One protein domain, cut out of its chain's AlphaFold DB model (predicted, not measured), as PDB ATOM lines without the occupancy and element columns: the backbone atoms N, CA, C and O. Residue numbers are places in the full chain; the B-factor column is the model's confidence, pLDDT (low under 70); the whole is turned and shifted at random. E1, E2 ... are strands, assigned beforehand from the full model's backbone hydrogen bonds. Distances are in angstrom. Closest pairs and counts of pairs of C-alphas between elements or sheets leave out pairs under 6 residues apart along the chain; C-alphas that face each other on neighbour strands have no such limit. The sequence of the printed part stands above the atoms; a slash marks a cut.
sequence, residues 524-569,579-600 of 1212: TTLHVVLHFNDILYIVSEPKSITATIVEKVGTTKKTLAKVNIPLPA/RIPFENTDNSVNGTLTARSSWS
ATOM      1  N   THR A 524     -47.076   3.947  14.746       77.56
ATOM      2  CA  THR A 524     -45.622   4.052  14.932       77.56
ATOM      3  C   THR A 524     -44.870   3.756  13.636       77.56
ATOM      4  O   THR A 524     -45.180   2.792  12.940       77.56
ATOM      5  N   THR A 525     -43.842   4.546  13.329       78.88
ATOM      6  CA  THR A 525     -42.895   4.289  12.230       78.88
ATOM      7  C   THR A 525     -41.467   4.366  12.750       78.88
ATOM      8  O   THR A 525     -41.154   5.243  13.553       78.88
ATOM      9  N   LEU A 526     -40.596   3.462  12.301       78.25
ATOM     10  CA  LEU A 526     -39.183   3.441  12.679       78.25
ATOM     11  C   LEU A 526     -38.333   4.039  11.558       78.25
ATOM     12  O   LEU A 526     -38.497   3.695  10.390       78.25
ATOM     13  N   HIS A 527     -37.434   4.945  11.933       80.31
ATOM     14  CA  HIS A 527     -36.522   5.662  11.047       80.31
ATOM     15  C   HIS A 527     -35.091   5.352  11.490       80.31
ATOM     16  O   HIS A 527     -34.796   5.397  12.684       80.31
ATOM     17  N   VAL A 528     -34.198   5.057  10.546       79.31
ATOM     18  CA  VAL A 528     -32.760   4.900  10.814       79.31
ATOM     19  C   VAL A 528     -32.035   6.061  10.151       79.31
ATOM     20  O   VAL A 528     -32.041   6.180   8.928       79.31
ATOM     21  N   VAL A 529     -31.443   6.935  10.961       79.62
ATOM     22  CA  VAL A 529     -30.701   8.113  10.499       79.62
ATOM     23  C   VAL A 529     -29.212   7.807  10.587       79.62
ATOM     24  O   VAL A 529     -28.696   7.569  11.677       79.62
ATOM     25  N   LEU A 530     -28.523   7.800   9.446       76.94
ATOM     26  CA  LEU A 530     -27.072   7.636   9.394       76.94
ATOM     27  C   LEU A 530     -26.377   8.989   9.586       76.94
ATOM     28  O   LEU A 530     -26.721   9.973   8.933       76.94
ATOM     29  N   HIS A 531     -25.379   9.009  10.463       74.06
ATOM     30  CA  HIS A 531     -24.446  10.110  10.668       74.06
ATOM     31  C   HIS A 531     -23.038   9.651  10.277       74.06
ATOM     32  O   HIS A 531     -22.677   8.490  10.481       74.06
ATOM     33  N   PHE A 532     -22.235  10.571   9.754       72.31
ATOM     34  CA  PHE A 532     -20.856  10.330   9.335       72.31
ATOM     35  C   PHE A 532     -19.955  11.330  10.058       72.31
ATOM     36  O   PHE A 532     -20.244  12.526  10.064       72.31
ATOM     37  N   ASN A 533     -18.881  10.857  10.697       67.69
ATOM     38  CA  ASN A 533     -18.049  11.682  11.590       67.69
ATOM     39  C   ASN A 533     -18.871  12.354  12.716       67.69
ATOM     40  O   ASN A 533     -18.600  13.491  13.096       67.69
ATOM     41  N   ASP A 534     -19.923  11.666  13.181       57.03
ATOM     42  CA  ASP A 534     -20.939  12.129  14.147       57.03
ATOM     43  C   ASP A 534     -21.666  13.443  13.773       57.03
ATOM     44  O   ASP A 534     -22.382  14.044  14.580       57.03
ATOM     45  N   ILE A 535     -21.549  13.840  12.504       48.59
ATOM     46  CA  ILE A 535     -22.184  14.992  11.861       48.59
ATOM     47  C   ILE A 535     -23.091  14.466  10.723       48.59
ATOM     48  O   ILE A 535     -23.068  13.288  10.364       48.59
ATOM     49  N   LEU A 536     -23.971  15.309  10.181       43.91
ATOM     50  CA  LEU A 536     -24.939  14.938   9.133       43.91
ATOM     51  C   LEU A 536     -24.434  15.214   7.697       43.91
ATOM     52  O   LEU A 536     -25.217  15.171   6.753       43.91
ATOM     53  N   TYR A 537     -23.138  15.503   7.528       39.16
ATOM     54  CA  TYR A 537     -22.544  16.003   6.281       39.16
ATOM     55  C   TYR A 537     -21.183  15.350   6.010       39.16
ATOM     56  O   TYR A 537     -20.324  15.315   6.892       39.16
ATOM     57  N   ILE A 538     -20.967  14.871   4.782       42.59
ATOM     58  CA  ILE A 538     -19.698  14.262   4.356       42.59
ATOM     59  C   ILE A 538     -18.843  15.323   3.648       42.59
ATOM     60  O   ILE A 538     -19.222  15.825   2.596       42.59
ATOM     61  N   VAL A 539     -17.686  15.653   4.235       41.56
ATOM     62  CA  VAL A 539     -16.693  16.613   3.687       41.56
ATOM     63  C   VAL A 539     -15.261  16.030   3.715       41.56
ATOM     64  O   VAL A 539     -14.302  16.642   3.264       41.56
ATOM     65  N   SER A 540     -15.091  14.824   4.261       49.47
ATOM     66  CA  SER A 540     -13.827  14.074   4.310       49.47
ATOM     67  C   SER A 540     -14.121  12.581   4.491       49.47
ATOM     68  O   SER A 540     -15.278  12.213   4.714       49.47
ATOM     69  N   GLU A 541     -13.098  11.727   4.395       55.09
ATOM     70  CA  GLU A 541     -13.231  10.279   4.617       55.09
ATOM     71  C   GLU A 541     -13.963   9.968   5.947       55.09
ATOM     72  O   GLU A 541     -13.689  10.613   6.969       55.09
ATOM     73  N   PRO A 542     -14.902   9.003   5.963       63.41
ATOM     74  CA  PRO A 542     -15.660   8.666   7.162       63.41
ATOM     75  C   PRO A 542     -14.785   7.918   8.178       63.41
ATOM     76  O   PRO A 542     -14.365   6.787   7.952       63.41
ATOM     77  N   LYS A 543     -14.543   8.562   9.321       66.75
ATOM     78  CA  LYS A 543     -13.839   8.061  10.515       66.75
ATOM     79  C   LYS A 543     -14.786   7.429  11.544       66.75
ATOM     80  O   LYS A 543     -14.340   6.635  12.367       66.75
ATOM     81  N   SER A 544     -16.076   7.765  11.500       74.19
ATOM     82  CA  SER A 544     -17.152   7.077  12.228       74.19
ATOM     83  C   SER A 544     -18.430   7.032  11.385       74.19
ATOM     84  O   SER A 544     -18.664   7.919  10.557       74.19
ATOM     85  N   ILE A 545     -19.251   5.996  11.589       80.25
ATOM     86  CA  ILE A 545     -20.574   5.841  10.968       80.25
ATOM     87  C   ILE A 545     -21.553   5.445  12.070       80.25
ATOM     88  O   ILE A 545     -21.543   4.307  12.536       80.25
ATOM     89  N   THR A 546     -22.399   6.374  12.510       82.06
ATOM     90  CA  THR A 546     -23.320   6.143  13.629       82.06
ATOM     91  C   THR A 546     -24.775   6.163  13.159       82.06
ATOM     92  O   THR A 546     -25.258   7.127  12.573       82.06
ATOM     93  N   ALA A 547     -25.490   5.063  13.394       83.38
ATOM     94  CA  ALA A 547     -26.896   4.883  13.053       83.38
ATOM     95  C   ALA A 547     -27.783   5.214  14.261       83.38
ATOM     96  O   ALA A 547     -27.790   4.496  15.263       83.38
ATOM     97  N   THR A 548     -28.549   6.300  14.172       84.19
ATOM     98  CA  THR A 548     -29.548   6.685  15.175       84.19
ATOM     99  C   THR A 548     -30.892   6.044  14.827       84.19
ATOM    100  O   THR A 548     -31.475   6.348  13.786       84.19
ATOM    101  N   ILE A 549     -31.407   5.180  15.703       84.38
ATOM    102  CA  ILE A 549     -32.739   4.571  15.574       84.38
ATOM    103  C   ILE A 549     -33.760   5.512  16.221       84.38
ATOM    104  O   ILE A 549     -33.614   5.878  17.390       84.38
ATOM    105  N   VAL A 550     -34.795   5.905  15.476       83.25
ATOM    106  CA  VAL A 550     -35.825   6.865  15.903       83.25
ATOM    107  C   VAL A 550     -37.221   6.274  15.699       83.25
ATOM    108  O   VAL A 550     -37.609   5.931  14.585       83.25
ATOM    109  N   GLU A 551     -38.003   6.210  16.771       83.25
ATOM    110  CA  GLU A 551     -39.438   5.939  16.740       83.25
ATOM    111  C   GLU A 551     -40.200   7.245  16.476       83.25
ATOM    112  O   GLU A 551     -39.968   8.263  17.128       83.25
ATOM    113  N   LYS A 552     -41.120   7.239  15.513       79.50
ATOM    114  CA  LYS A 552     -41.994   8.371  15.191       79.50
ATOM    115  C   LYS A 552     -43.451   7.951  15.345       79.50
ATOM    116  O   LYS A 552     -43.909   7.070  14.617       79.50
ATOM    117  N   VAL A 553     -44.182   8.610  16.244       77.88
ATOM    118  CA  VAL A 553     -45.598   8.330  16.538       77.88
ATOM    119  C   VAL A 553     -46.428   9.556  16.161       77.88
ATOM    120  O   VAL A 553     -46.504  10.543  16.890       77.88
ATOM    121  N   GLY A 554     -47.009   9.533  14.960       70.69
ATOM    122  CA  GLY A 554     -47.643  10.717  14.373       70.69
ATOM    123  C   GLY A 554     -46.644  11.867  14.173       70.69
ATOM    124  O   GLY A 554     -45.817  11.823  13.259       70.69
ATOM    125  N   THR A 555     -46.737  12.906  15.007       61.75
ATOM    126  CA  THR A 555     -45.861  14.093  14.975       61.75
ATOM    127  C   THR A 555     -44.663  14.015  15.922       61.75
ATOM    128  O   THR A 555     -43.700  14.752  15.713       61.75
ATOM    129  N   THR A 556     -44.675  13.154  16.945       68.31
ATOM    130  CA  THR A 556     -43.548  13.039  17.884       68.31
ATOM    131  C   THR A 556     -42.441  12.163  17.294       68.31
ATOM    132  O   THR A 556     -42.717  11.166  16.629       68.31
ATOM    133  N   LYS A 557     -41.176  12.536  17.530       77.75
ATOM    134  CA  LYS A 557     -39.978  11.726  17.245       77.75
ATOM    135  C   LYS A 557     -39.276  11.431  18.582       77.75
ATOM    136  O   LYS A 557     -38.984  12.372  19.319       77.75
ATOM    137  N   LYS A 558     -38.991  10.163  18.883       80.31
ATOM    138  CA  LYS A 558     -38.212   9.692  20.039       80.31
ATOM    139  C   LYS A 558     -37.009   8.894  19.538       80.31
ATOM    140  O   LYS A 558     -37.174   7.886  18.858       80.31
ATOM    141  N   THR A 559     -35.797   9.304  19.894       82.25
ATOM    142  CA  THR A 559     -34.606   8.469  19.679       82.25
ATOM    143  C   THR A 559     -34.659   7.254  20.607       82.25
ATOM    144  O   THR A 559     -34.873   7.419  21.805       82.25
ATOM    145  N   LEU A 560     -34.476   6.054  20.056       79.88
ATOM    146  CA  LEU A 560     -34.412   4.799  20.811       79.88
ATOM    147  C   LEU A 560     -32.973   4.359  21.093       79.88
ATOM    148  O   LEU A 560     -32.709   3.813  22.155       79.88
ATOM    149  N   ALA A 561     -32.050   4.569  20.150       82.25
ATOM    150  CA  ALA A 561     -30.648   4.183  20.310       82.25
ATOM    151  C   ALA A 561     -29.727   4.915  19.325       82.25
ATOM    152  O   ALA A 561     -30.178   5.442  18.305       82.25
ATOM    153  N   LYS A 562     -28.422   4.876  19.606       82.62
ATOM    154  CA  LYS A 562     -27.347   5.170  18.650       82.62
ATOM    155  C   LYS A 562     -26.409   3.970  18.568       82.62
ATOM    156  O   LYS A 562     -25.969   3.474  19.599       82.62
ATOM    157  N   VAL A 563     -26.109   3.525  17.353       84.31
ATOM    158  CA  VAL A 563     -25.353   2.298  17.075       84.31
ATOM    159  C   VAL A 563     -24.153   2.645  16.201       84.31
ATOM    160  O   VAL A 563     -24.325   3.251  15.148       84.31
ATOM    161  N   ASN A 564     -22.937   2.291  16.618       83.88
ATOM    162  CA  ASN A 564     -21.739   2.521  15.807       83.88
ATOM    163  C   ASN A 564     -21.553   1.359  14.819       83.88
ATOM    164  O   ASN A 564     -21.427   0.211  15.245       83.88
ATOM    165  N   ILE A 565     -21.560   1.647  13.519       84.19
ATOM    166  CA  ILE A 565     -21.307   0.667  12.462       84.19
ATOM    167  C   ILE A 565     -19.788   0.619  12.239       84.19
ATOM    168  O   ILE A 565     -19.195   1.656  11.938       84.19
ATOM    169  N   PRO A 566     -19.134  -0.552  12.374       78.50
ATOM    170  CA  PRO A 566     -17.698  -0.654  12.147       78.50
ATOM    171  C   PRO A 566     -17.355  -0.297  10.697       78.50
ATOM    172  O   PRO A 566     -18.068  -0.684   9.765       78.50
ATOM    173  N   LEU A 567     -16.260   0.442  10.518       74.56
ATOM    174  CA  LEU A 567     -15.686   0.747   9.207       74.56
ATOM    175  C   LEU A 567     -15.059  -0.505   8.570       74.56
ATOM    176  O   LEU A 567     -14.644  -1.407   9.305       74.56
ATOM    177  N   PRO A 568     -14.929  -0.560   7.231       68.69
ATOM    178  CA  PRO A 568     -14.302  -1.696   6.577       68.69
ATOM    179  C   PRO A 568     -12.787  -1.651   6.797       68.69
ATOM    180  O   PRO A 568     -12.164  -0.591   6.694       68.69
ATOM    181  N   ALA A 569     -12.190  -2.813   7.067       62.12
ATOM    182  CA  ALA A 569     -10.740  -2.966   7.113       62.12
ATOM    183  C   ALA A 569     -10.102  -2.690   5.735       62.12
ATOM    184  O   ALA A 569     -10.771  -2.700   4.701       62.12
ATOM    185  N   ARG A 579     -24.569  -8.446  13.637       75.50
ATOM    186  CA  ARG A 579     -25.699  -8.101  14.517       75.50
ATOM    187  C   ARG A 579     -25.167  -7.216  15.648       75.50
ATOM    188  O   ARG A 579     -24.573  -7.721  16.595       75.50
ATOM    189  N   ILE A 580     -25.332  -5.900  15.531       81.38
ATOM    190  CA  ILE A 580     -24.798  -4.928  16.493       81.38
ATOM    191  C   ILE A 580     -25.856  -4.676  17.582       81.38
ATOM    192  O   ILE A 580     -26.945  -4.202  17.244       81.38
ATOM    193  N   PRO A 581     -25.597  -4.996  18.864       81.44
ATOM    194  CA  PRO A 581     -26.570  -4.799  19.936       81.44
ATOM    195  C   PRO A 581     -26.759  -3.319  20.274       81.44
ATOM    196  O   PRO A 581     -25.841  -2.508  20.142       81.44
ATOM    197  N   PHE A 582     -27.957  -2.974  20.742       82.81
ATOM    198  CA  PHE A 582     -28.294  -1.640  21.221       82.81
ATOM    199  C   PHE A 582     -29.282  -1.682  22.389       82.81
ATOM    200  O   PHE A 582     -30.148  -2.554  22.473       82.81
ATOM    201  N   GLU A 583     -29.184  -0.688  23.266       81.44
ATOM    202  CA  GLU A 583     -30.097  -0.479  24.387       81.44
ATOM    203  C   GLU A 583     -30.366   1.024  24.562       81.44
ATOM    204  O   GLU A 583     -29.486   1.858  24.334       81.44
ATOM    205  N   ASN A 584     -31.604   1.372  24.911       80.69
ATOM    206  CA  ASN A 584     -32.014   2.745  25.208       80.69
ATOM    207  C   ASN A 584     -31.552   3.164  26.618       80.69
ATOM    208  O   ASN A 584     -31.487   2.328  27.517       80.69
ATOM    209  N   THR A 585     -31.349   4.465  26.849       69.62
ATOM    210  CA  THR A 585     -30.876   5.046  28.127       69.62
ATOM    211  C   THR A 585     -31.696   4.667  29.359       69.62
ATOM    212  O   THR A 585     -31.199   4.757  30.475       69.62
ATOM    213  N   ASP A 586     -32.949   4.257  29.156       73.38
ATOM    214  CA  ASP A 586     -33.910   3.951  30.218       73.38
ATOM    215  C   ASP A 586     -34.117   2.427  30.403       73.38
ATOM    216  O   ASP A 586     -35.092   2.015  31.035       73.38
ATOM    217  N   ASN A 587     -33.297   1.582  29.752       72.44
ATOM    218  CA  ASN A 587     -33.453   0.117  29.613       72.44
ATOM    219  C   ASN A 587     -34.876  -0.326  29.187       72.44
ATOM    220  O   ASN A 587     -35.301  -1.466  29.404       72.44
ATOM    221  N   SER A 588     -35.647   0.582  28.585       74.06
ATOM    222  CA  SER A 588     -37.039   0.375  28.168       74.06
ATOM    223  C   SER A 588     -37.153  -0.335  26.816       74.06
ATOM    224  O   SER A 588     -38.169  -0.973  26.546       74.06
ATOM    225  N   VAL A 589     -36.099  -0.252  25.999       79.19
ATOM    226  CA  VAL A 589     -35.970  -0.879  24.681       79.19
ATOM    227  C   VAL A 589     -34.558  -1.442  24.533       79.19
ATOM    228  O   VAL A 589     -33.598  -0.716  24.791       79.19
ATOM    229  N   ASN A 590     -34.432  -2.687  24.074       82.19
ATOM    230  CA  ASN A 590     -33.166  -3.281  23.635       82.19
ATOM    231  C   ASN A 590     -33.371  -4.140  22.369       82.19
ATOM    232  O   ASN A 590     -34.498  -4.536  22.039       82.19
ATOM    233  N   GLY A 591     -32.289  -4.409  21.643       81.06
ATOM    234  CA  GLY A 591     -32.346  -5.151  20.389       81.06
ATOM    235  C   GLY A 591     -31.009  -5.252  19.658       81.06
ATOM    236  O   GLY A 591     -29.956  -4.924  20.205       81.06
ATOM    237  N   THR A 592     -31.055  -5.683  18.396       80.12
ATOM    238  CA  THR A 592     -29.893  -5.746  17.495       80.12
ATOM    239  C   THR A 592     -30.200  -5.132  16.125       80.12
ATOM    240  O   THR A 592     -31.306  -5.253  15.597       80.12
ATOM    241  N   LEU A 593     -29.211  -4.453  15.541       81.38
ATOM    242  CA  LEU A 593     -29.228  -3.914  14.179       81.38
ATOM    243  C   LEU A 593     -28.265  -4.731  13.313       81.38
ATOM    244  O   LEU A 593     -27.065  -4.756  13.585       81.38
ATOM    245  N   THR A 594     -28.761  -5.367  12.252       80.25
ATOM    246  CA  THR A 594     -27.905  -6.092  11.299       80.25
ATOM    247  C   THR A 594     -27.332  -5.124  10.265       80.25
ATOM    248  O   THR A 594     -28.085  -4.613   9.429       80.25
ATOM    249  N   ALA A 595     -26.016  -4.895  10.285       82.31
ATOM    250  CA  ALA A 595     -25.337  -3.944   9.400       82.31
ATOM    251  C   ALA A 595     -23.980  -4.451   8.868       82.31
ATOM    252  O   ALA A 595     -23.316  -5.280   9.491       82.31
ATOM    253  N   ARG A 596     -23.548  -3.919   7.717       81.81
ATOM    254  CA  ARG A 596     -22.189  -4.074   7.163       81.81
ATOM    255  C   ARG A 596     -21.761  -2.795   6.442       81.81
ATOM    256  O   ARG A 596     -22.594  -2.146   5.812       81.81
ATOM    257  N   SER A 597     -20.468  -2.489   6.470       79.38
ATOM    258  CA  SER A 597     -19.822  -1.564   5.538       79.38
ATOM    259  C   SER A 597     -18.753  -2.308   4.719       79.38
ATOM    260  O   SER A 597     -18.105  -3.218   5.238       79.38
ATOM    261  N   SER A 598     -18.597  -1.965   3.440       72.12
ATOM    262  CA  SER A 598     -17.599  -2.553   2.528       72.12
ATOM    263  C   SER A 598     -17.124  -1.508   1.509       72.12
ATOM    264  O   SER A 598     -17.929  -0.710   1.031       72.12
ATOM    265  N   TRP A 599     -15.831  -1.479   1.173       70.31
ATOM    266  CA  TRP A 599     -15.302  -0.588   0.128       70.31
ATOM    267  C   TRP A 599     -15.463  -1.237  -1.251       70.31
ATOM    268  O   TRP A 599     -14.979  -2.348  -1.463       70.31
ATOM    269  N   SER A 600     -16.095  -0.546  -2.201       61.12
ATOM    270  CA  SER A 600     -16.301  -1.093  -3.548       61.12
ATOM    271  C   SER A 600     -14.982  -1.209  -4.316       61.12
ATOM    272  O   SER A 600     -14.195  -0.259  -4.398       61.12
TER     273      SER A 600
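This is residues 524 to 569 and 579 to 600 of the 1212 residues of the protein "C2 domain-containing protein" of Haemonchus contortus (UniProt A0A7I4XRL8). A long, strongly twisted sheet of three strands, E1, E2 and E3, has a smaller two-stranded hairpin, E4 and E5, next to its E3 edge. A loop, residues 533 to 544, joins E1 to E2 at one end of the sheet. The 68 printed residues have no named helix and five named strands, E1 to E5 in order along the chain; the class is all strand, and both sheets, E1 - E2 - E3 and E4 - E5, are antiparallel. The whole is only just loose, close to compact, with a radius of gyration of the C-alphas of 13.2 A and spans of 36 by 24 by 20 A.

E1, residues 524 to 532, begins at C-alpha 524 (-45.622, 4.052, 14.932) and is 26.2 A long. E2, residues 545 to 553, is 25.8 A long, and E3, residues 556 to 564, 24.3 A. E4, residues 579 to 583, is 13.2 A long. E5, residues 590 to 599, is 29.6 A long and ends at C-alpha 599 (-15.302, -0.588, 0.128).

E1, E2 and E3 form a meander, each strand the antiparallel neighbour of the one before. The hairpin E1 and E2, at 159 degrees, has N 527 and O 550 within hydrogen-bond range at 2.8 A. The hairpin E2 and E3, at 157 degrees, has N 549 and O 561 at 2.9 A. The hairpin E4 and E5, at 138 degrees, has N 582 and O 591 at 2.8 A. The closest C-alphas of E3 and E4, those of Ala 561 and Glu 583, are 6.2 A apart. E4 and E5 are both apart from E1 and E2.

The C-alphas farthest apart, those of Gly 554 and Ala 569, are 40.0 A apart. Residues 570 to 578 are not printed; C-alphas 569 and 579 are 17.5 A apart across the cut. The link E1 to E2 is long. The model's mean pLDDT is 73.7 over the printed part, and 17 residues are under 70, among them 533 to 543.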